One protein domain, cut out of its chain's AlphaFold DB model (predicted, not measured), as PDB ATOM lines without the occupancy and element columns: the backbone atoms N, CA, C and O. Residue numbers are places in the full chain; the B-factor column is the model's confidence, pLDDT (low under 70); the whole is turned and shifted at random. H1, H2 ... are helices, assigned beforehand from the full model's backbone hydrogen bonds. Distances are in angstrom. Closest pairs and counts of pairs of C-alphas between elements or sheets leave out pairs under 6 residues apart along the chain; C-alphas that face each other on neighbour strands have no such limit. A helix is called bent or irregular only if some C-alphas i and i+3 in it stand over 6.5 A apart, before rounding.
ATOM      1  N   VAL A   4     -51.130   5.905  18.062       96.06
ATOM      2  CA  VAL A   4     -51.340   7.327  18.374       96.06
ATOM      3  C   VAL A   4     -52.361   7.949  17.424       96.06
ATOM      4  O   VAL A   4     -53.320   8.554  17.884       96.06
ATOM      5  N   GLU A   5     -52.232   7.713  16.116       95.94
ATOM      6  CA  GLU A   5     -53.172   8.233  15.109       95.94
ATOM      7  C   GLU A   5     -54.614   7.760  15.366       95.94
ATOM      8  O   GLU A   5     -55.562   8.527  15.202       95.94
ATOM      9  N   GLN A   6     -54.790   6.511  15.810       97.19
ATOM     10  CA  GLN A   6     -56.106   5.978  16.184       97.19
ATOM     11  C   GLN A   6     -56.670   6.686  17.420       97.19
ATOM     12  O   GLN A   6     -57.839   7.062  17.434       97.19
ATOM     13  N   MET A   7     -55.843   6.903  18.447       96.06
ATOM     14  CA  MET A   7     -56.261   7.607  19.660       96.06
ATOM     15  C   MET A   7     -56.621   9.066  19.361       96.06
ATOM     16  O   MET A   7     -57.660   9.533  19.815       96.06
ATOM     17  N   GLU A   8     -55.847   9.768  18.528       96.69
ATOM     18  CA  GLU A   8     -56.175  11.132  18.092       96.69
ATOM     19  C   GLU A   8     -57.536  11.214  17.390       96.69
ATOM     20  O   GLU A   8     -58.302  12.152  17.624       96.69
ATOM     21  N   ALA A   9     -57.854  10.237  16.537       97.50
ATOM     22  CA  ALA A   9     -59.136  10.185  15.844       97.50
ATOM     23  C   ALA A   9     -60.320  10.022  16.812       97.50
ATOM     24  O   ALA A   9     -61.373  10.621  16.585       97.50
ATOM     25  N   GLU A  10     -60.156   9.258  17.896       97.25
ATOM     26  CA  GLU A  10     -61.180   9.118  18.939       97.25
ATOM     27  C   GLU A  10     -61.280  10.363  19.827       97.25
ATOM     28  O   GLU A  10     -62.385  10.845  20.073       97.25
ATOM     29  N   LEU A  11     -60.150  10.956  20.228       97.56
ATOM     30  CA  LEU A  11     -60.132  12.185  21.031       97.56
ATOM     31  C   LEU A  11     -60.870  13.337  20.335       97.56
ATOM     32  O   LEU A  11     -61.585  14.096  20.983       97.56
ATOM     33  N   ARG A  12     -60.776  13.438  19.003       97.44
ATOM     34  CA  ARG A  12     -61.489  14.462  18.212       97.44
ATOM     35  C   ARG A  12     -63.016  14.382  18.299       97.44
ATOM     36  O   ARG A  12     -63.675  15.347  17.920       97.44
ATOM     37  N   LYS A  13     -63.583  13.260  18.749       98.00
ATOM     38  CA  LYS A  13     -65.037  13.070  18.880       98.00
ATOM     39  C   LYS A  13     -65.576  13.504  20.244       98.00
ATOM     40  O   LYS A  13     -66.790  13.564  20.414       98.00
ATOM     41  N   LEU A  14     -64.695  13.781  21.201       98.12
ATOM     42  CA  LEU A  14     -65.060  14.113  22.571       98.12
ATOM     43  C   LEU A  14     -65.411  15.593  22.729       98.12
ATOM     44  O   LEU A  14     -64.966  16.465  21.978       98.12
ATOM     45  N   SER A  15     -66.196  15.885  23.758       98.31
ATOM     46  CA  SER A  15     -66.443  17.248  24.204       98.31
ATOM     47  C   SER A  15     -65.190  17.874  24.826       98.31
ATOM     48  O   SER A  15     -64.260  17.200  25.270       98.31
ATOM     49  N   GLN A  16     -65.185  19.204  24.941       97.81
ATOM     50  CA  GLN A  16     -64.105  19.925  25.622       97.81
ATOM     51  C   GLN A  16     -63.957  19.539  27.102       97.81
ATOM     52  O   GLN A  16     -62.853  19.599  27.634       97.81
ATOM     53  N   ALA A  17     -65.047  19.154  27.771       98.12
ATOM     54  CA  ALA A  17     -64.994  18.722  29.165       98.12
ATOM     55  C   ALA A  17     -64.277  17.371  29.302       98.12
ATOM     56  O   ALA A  17     -63.395  17.230  30.142       98.12
ATOM     57  N   GLU A  18     -64.598  16.416  28.431       98.25
ATOM     58  CA  GLU A  18     -63.945  15.102  28.393       98.25
ATOM     59  C   GLU A  18     -62.466  15.220  28.001       98.25
ATOM     60  O   GLU A  18     -61.612  14.591  28.617       98.25
ATOM     61  N   LEU A  19     -62.130  16.095  27.047       98.38
ATOM     62  CA  LEU A  19     -60.734  16.363  26.685       98.38
ATOM     63  C   LEU A  19     -59.913  16.916  27.858       98.38
ATOM     64  O   LEU A  19     -58.740  16.578  27.994       98.38
ATOM     65  N   ARG A  20     -60.513  17.748  28.719       98.06
ATOM     66  CA  ARG A  20     -59.839  18.245  29.929       98.06
ATOM     67  C   ARG A  20     -59.607  17.140  30.952       98.06
ATOM     68  O   ARG A  20     -58.520  17.095  31.507       98.06
ATOM     69  N   GLN A  21     -60.576  16.244  31.143       97.88
ATOM     70  CA  GLN A  21     -60.412  15.088  32.032       97.88
ATOM     71  C   GLN A  21     -59.289  14.167  31.547       97.88
ATOM     72  O   GLN A  21     -58.473  13.716  32.341       97.88
ATOM     73  N   ILE A  22     -59.205  13.927  30.235       97.56
ATOM     74  CA  ILE A  22     -58.119  13.126  29.658       97.56
ATOM     75  C   ILE A  22     -56.774  13.823  29.826       97.56
ATOM     76  O   ILE A  22     -55.792  13.157  30.126       97.56
ATOM     77  N   ARG A  23     -56.714  15.147  29.639       97.12
ATOM     78  CA  ARG A  23     -55.479  15.902  29.865       97.12
ATOM     79  C   ARG A  23     -55.003  15.768  31.310       97.12
ATOM     80  O   ARG A  23     -53.840  15.464  31.504       97.12
ATOM     81  N   GLU A  24     -55.888  15.984  32.278       97.25
ATOM     82  CA  GLU A  24     -55.567  15.866  33.705       97.25
ATOM     83  C   GLU A  24     -55.053  14.460  34.035       97.25
ATOM     84  O   GLU A  24     -53.967  14.314  34.576       97.25
ATOM     85  N   TRP A  25     -55.753  13.423  33.567       97.12
ATOM     86  CA  TRP A  25     -55.305  12.040  33.734       97.12
ATOM     87  C   TRP A  25     -53.946  11.743  33.076       97.12
ATOM     88  O   TRP A  25     -53.154  10.982  33.625       97.12
ATOM     89  N   LEU A  26     -53.669  12.297  31.891       96.88
ATOM     90  CA  LEU A  26     -52.376  12.117  31.223       96.88
ATOM     91  C   LEU A  26     -51.250  12.858  31.944       96.88
ATOM     92  O   LEU A  26     -50.142  12.333  31.992       96.88
ATOM     93  N   ASP A  27     -51.529  14.053  32.467       96.62
ATOM     94  CA  ASP A  27     -50.578  14.815  33.276       96.62
ATOM     95  C   ASP A  27     -50.200  13.984  34.523       96.62
ATOM     96  O   ASP A  27     -49.012  13.744  34.734       96.62
ATOM     97  N   ASP A  28     -51.186  13.424  35.241       96.38
ATOM     98  CA  ASP A  28     -50.963  12.535  36.396       96.38
ATOM     99  C   ASP A  28     -50.176  11.266  36.016       96.38
ATOM    100  O   ASP A  28     -49.177  10.930  36.646       96.38
ATOM    101  N   LEU A  29     -50.589  10.567  34.950       95.75
ATOM    102  CA  LEU A  29     -49.948   9.322  34.505       95.75
ATOM    103  C   LEU A  29     -48.468   9.523  34.158       95.75
ATOM    104  O   LEU A  29     -47.646   8.651  34.425       95.75
ATOM    105  N   ILE A  30     -48.137  10.645  33.515       95.56
ATOM    106  CA  ILE A  30     -46.756  10.965  33.149       95.56
ATOM    107  C   ILE A  30     -45.966  11.378  34.391       95.56
ATOM    108  O   ILE A  30     -44.808  10.984  34.516       95.56
ATOM    109  N   GLU A  31     -46.565  12.165  35.290       94.19
ATOM    110  CA  GLU A  31     -45.919  12.597  36.532       94.19
ATOM    111  C   GLU A  31     -45.593  11.411  37.450       94.19
ATOM    112  O   GLU A  31     -44.494  11.368  38.001       94.19
ATOM    113  N   ASP A  32     -46.471  10.410  37.528       94.06
ATOM    114  CA  ASP A  32     -46.263   9.181  38.306       94.06
ATOM    115  C   ASP A  32     -45.025   8.376  37.860       94.06
ATOM    116  O   ASP A  32     -44.434   7.645  38.657       94.06
ATOM    117  N   GLU A  33     -44.613   8.496  36.594       92.88
ATOM    118  CA  GLU A  33     -43.417   7.832  36.056       92.88
ATOM    119  C   GLU A  33     -42.127   8.651  36.258       92.88
ATOM    120  O   GLU A  33     -41.033   8.169  35.946       92.88
ATOM    121  N   LEU A  34     -42.216   9.886  36.764       92.69
ATOM    122  CA  LEU A  34     -41.043  10.723  37.007       92.69
ATOM    123  C   LEU A  34     -40.353  10.353  38.321       92.69
ATOM    124  O   LEU A  34     -40.960  10.243  39.383       92.69
ATOM    125  N   GLU A  35     -39.027  10.253  38.262       92.44
ATOM    126  CA  GLU A  35     -38.188  10.026  39.436       92.44
ATOM    127  C   GLU A  35     -37.434  11.296  39.847       92.44
ATOM    128  O   GLU A  35     -37.049  12.134  39.020       92.44
ATOM    129  N   PHE A  36     -37.142  11.404  41.145       91.44
ATOM    130  CA  PHE A  36     -36.225  12.409  41.677       91.44
ATOM    131  C   PHE A  36     -34.800  12.087  41.232       91.44
ATOM    132  O   PHE A  36     -34.045  11.377  41.894       91.44
ATOM    133  N   THR A  37     -34.421  12.609  40.070       94.94
ATOM    134  CA  THR A  37     -33.048  12.465  39.597       94.94
ATOM    135  C   THR A  37     -32.089  13.208  40.532       94.94
ATOM    136  O   THR A  37     -32.452  14.248  41.095       94.94
ATOM    137  N   PRO A  38     -30.821  12.771  40.645       96.88
ATOM    138  CA  PRO A  38     -29.835  13.488  41.448       96.88
ATOM    139  C   PRO A  38     -29.679  14.962  41.046       96.88
ATOM    140  O   PRO A  38     -29.413  15.818  41.885       96.88
ATOM    141  N   GLU A  39     -29.840  15.293  39.761       94.88
ATOM    142  CA  GLU A  39     -29.825  16.683  39.295       94.88
ATOM    143  C   GLU A  39     -30.999  17.484  39.873       94.88
ATOM    144  O   GLU A  39     -30.801  18.589  40.390       94.88
ATOM    145  N   PHE A  40     -32.204  16.911  39.840       93.88
ATOM    146  CA  PHE A  40     -33.402  17.550  40.369       93.88
ATOM    147  C   PHE A  40     -33.314  17.754  41.885       93.88
ATOM    148  O   PHE A  40     -33.514  18.874  42.359       93.88
ATOM    149  N   GLU A  41     -32.901  16.736  42.640       96.31
ATOM    150  CA  GLU A  41     -32.693  16.840  44.091       96.31
ATOM    151  C   GLU A  41     -31.674  17.929  44.454       96.31
ATOM    152  O   GLU A  41     -31.911  18.761  45.335       96.31
ATOM    153  N   ASN A  42     -30.552  17.983  43.730       96.06
ATOM    154  CA  ASN A  42     -29.539  19.019  43.925       96.06
ATOM    155  C   ASN A  42     -30.092  20.424  43.643       96.06
ATOM    156  O   ASN A  42     -29.705  21.393  44.309       96.06
ATOM    157  N   SER A  43     -30.993  20.553  42.665       92.88
ATOM    158  CA  SER A  43     -31.648  21.823  42.349       92.88
ATOM    159  C   SER A  43     -32.558  22.298  43.491       92.88
ATOM    160  O   SER A  43     -32.505  23.478  43.854       92.88
ATOM    161  N   ILE A  44     -33.296  21.379  44.126       93.19
ATOM    162  CA  ILE A  44     -34.144  21.658  45.294       93.19
ATOM    163  C   ILE A  44     -33.278  22.124  46.462       93.19
ATOM    164  O   ILE A  44     -33.482  23.226  46.970       93.19
ATOM    165  N   GLN A  45     -32.239  21.363  46.820       95.38
ATOM    166  CA  GLN A  45     -31.346  21.719  47.930       95.38
ATOM    167  C   GLN A  45     -30.678  23.084  47.731       95.38
ATOM    168  O   GLN A  45     -30.475  23.848  48.679       95.38
ATOM    169  N   ARG A  46     -30.299  23.418  46.491       93.25
ATOM    170  CA  ARG A  46     -29.765  24.747  46.169       93.25
ATOM    171  C   ARG A  46     -30.816  25.830  46.407       93.25
ATOM    172  O   ARG A  46     -30.481  26.846  47.010       93.25
ATOM    173  N   SER A  47     -32.046  25.611  45.950       91.50
ATOM    174  CA  SER A  47     -33.158  26.544  46.153       91.50
ATOM    175  C   SER A  47     -33.436  26.777  47.643       91.50
ATOM    176  O   SER A  47     -33.534  27.919  48.079       91.50
ATOM    177  N   GLU A  48     -33.453  25.716  48.453       93.81
ATOM    178  CA  GLU A  48     -33.624  25.800  49.910       93.81
ATOM    179  C   GLU A  48     -32.533  26.642  50.581       93.81
ATOM    180  O   GLU A  48     -32.834  27.522  51.391       93.81
ATOM    181  N   ARG A  49     -31.262  26.434  50.208       94.94
ATOM    182  CA  ARG A  49     -30.140  27.248  50.708       94.94
ATOM    183  C   ARG A  49     -30.268  28.713  50.298       94.94
ATOM    184  O   ARG A  49     -29.977  29.596  51.102       94.94
ATOM    185  N   ASP A  50     -30.686  28.977  49.063       94.00
ATOM    186  CA  ASP A  50     -30.883  30.337  48.562       94.00
ATOM    187  C   ASP A  50     -32.017  31.051  49.320       94.00
ATOM    188  O   ASP A  50     -31.830  32.192  49.747       94.00
ATOM    189  N   MET A  51     -33.138  30.368  49.582       91.38
ATOM    190  CA  MET A  51     -34.240  30.902  50.395       91.38
ATOM    191  C   MET A  51     -33.812  31.167  51.844       91.38
ATOM    192  O   MET A  51     -34.111  32.233  52.382       91.38
ATOM    193  N   ALA A  52     -33.059  30.253  52.464       94.50
ATOM    194  CA  ALA A  52     -32.515  30.447  53.812       94.50
ATOM    195  C   ALA A  52     -31.546  31.641  53.891       94.50
ATOM    196  O   ALA A  52     -31.466  32.318  54.914       94.50
ATOM    197  N   ALA A  53     -30.844  31.936  52.793       95.25
ATOM    198  CA  ALA A  53     -29.993  33.115  52.651       95.25
ATOM    199  C   ALA A  53     -30.769  34.403  52.293       95.25
ATOM    200  O   ALA A  53     -30.147  35.425  52.002       95.25
ATOM    201  N   GLY A  54     -32.107  34.367  52.282       94.06
ATOM    202  CA  GLY A  54     -32.962  35.516  51.972       94.06
ATOM    203  C   GLY A  54     -32.980  35.910  50.495       94.06
ATOM    204  O   GLY A  54     -33.414  37.013  50.159       94.06
TER     205      GLY A  54
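What this domain is: This is residues 4 to 54 of the 65 residues of an uncharacterized protein of Verrucomicrobia bacterium (UniProt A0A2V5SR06). Picture an open zigzag of three helices in a row along the chain, with no common core: the longest, H2, makes the middle stroke, the short H1 folds back beside its first end as one side of a narrow V, and H3 stands off beyond its other end as a separate arm, reached over an extended link at residues 33 to 37. The corner between H1 and H2 is the one place where two helices come near each other, and H3 sticks out with no helix near it. The printed part has 51 residues with three named helices, in the order H1, H2, H3, and no named strand, and its class is all helix. The whole is extended, with a radius of gyration of the C-alphas of 18.4 A, and its C-alphas span 52 by 22 by 14 A along their three main axes.

Where its parts are: Begin with H2, residues 16 to 32, the longest helix with 17 residues. Find C-alpha 16 at (-64.105, 19.925, 25.622); from there the helix runs to C-alpha 32 at (-46.263, 9.181, 38.306), 24.4 A from first to last C-alpha. Go back along the chain to H1, residues 4 to 11, which starts at C-alpha 4 at (-51.340, 7.327, 18.374) and measures 10.4 A from first to last C-alpha. Then go past H2 to H3, residues 38 to 52, which is 21.2 A long from first to last C-alpha. Look for its start at C-alpha 38 at (-29.835, 13.488, 41.448) and for its end at C-alpha 52 at (-32.515, 30.447, 53.812). Compare the two longer helices: in H2 the x values rise from -64.105 to -46.263, while in H3 the y values rise from 13.488 to 30.447. No helix is bent or irregular.

How they stand to each other: Stay with H2 and look first at the residues near its beginning. There H1 is close but not clearly touching, with 1 pair of C-alphas within 8 A. The closest C-alphas of the two helices are those of Leu 11 and Leu 19, 7.1 A apart. Their lines stand at a steep tilt of 42 degrees, and they run opposite ways. The two centres are 15.0 A apart. Now look beyond the other end of H2: H3 is apart from it, with no C-alpha of the one within 8 A of the other. H1 and H3 are apart as well. Read the backbone N and O atoms next: in H1, H2 and H3, every pair of O i and N i+4 is within hydrogen-bond range.

The domain as a whole: The two C-alphas farthest apart are those of Lys 13, before H2, and Ala 53, after H3, at 52.6 A. From the first printed C-alpha, that of Val 4, to the last, that of Gly 54, you will find 47.6 A. Residues 4 to 10, which belong to H1, stand free, and so do residues 23 to 54, of which 23 to 32 belong to H2 and 38 to 52 to H3. The link from H1 to H2, with 4 residues between them, is tight; the link from H2 to H3, with 5 residues between them, is tight too. The printed part runs from residue 4 to residue 54 of a full chain of 65 residues, and it has no cut. Check the B-factor column for the model's confidence: the mean pLDDT of the printed part is 95.7, and no printed residue is under 70. The mean is 97 in H1, 97 in H2 and 94 in H3.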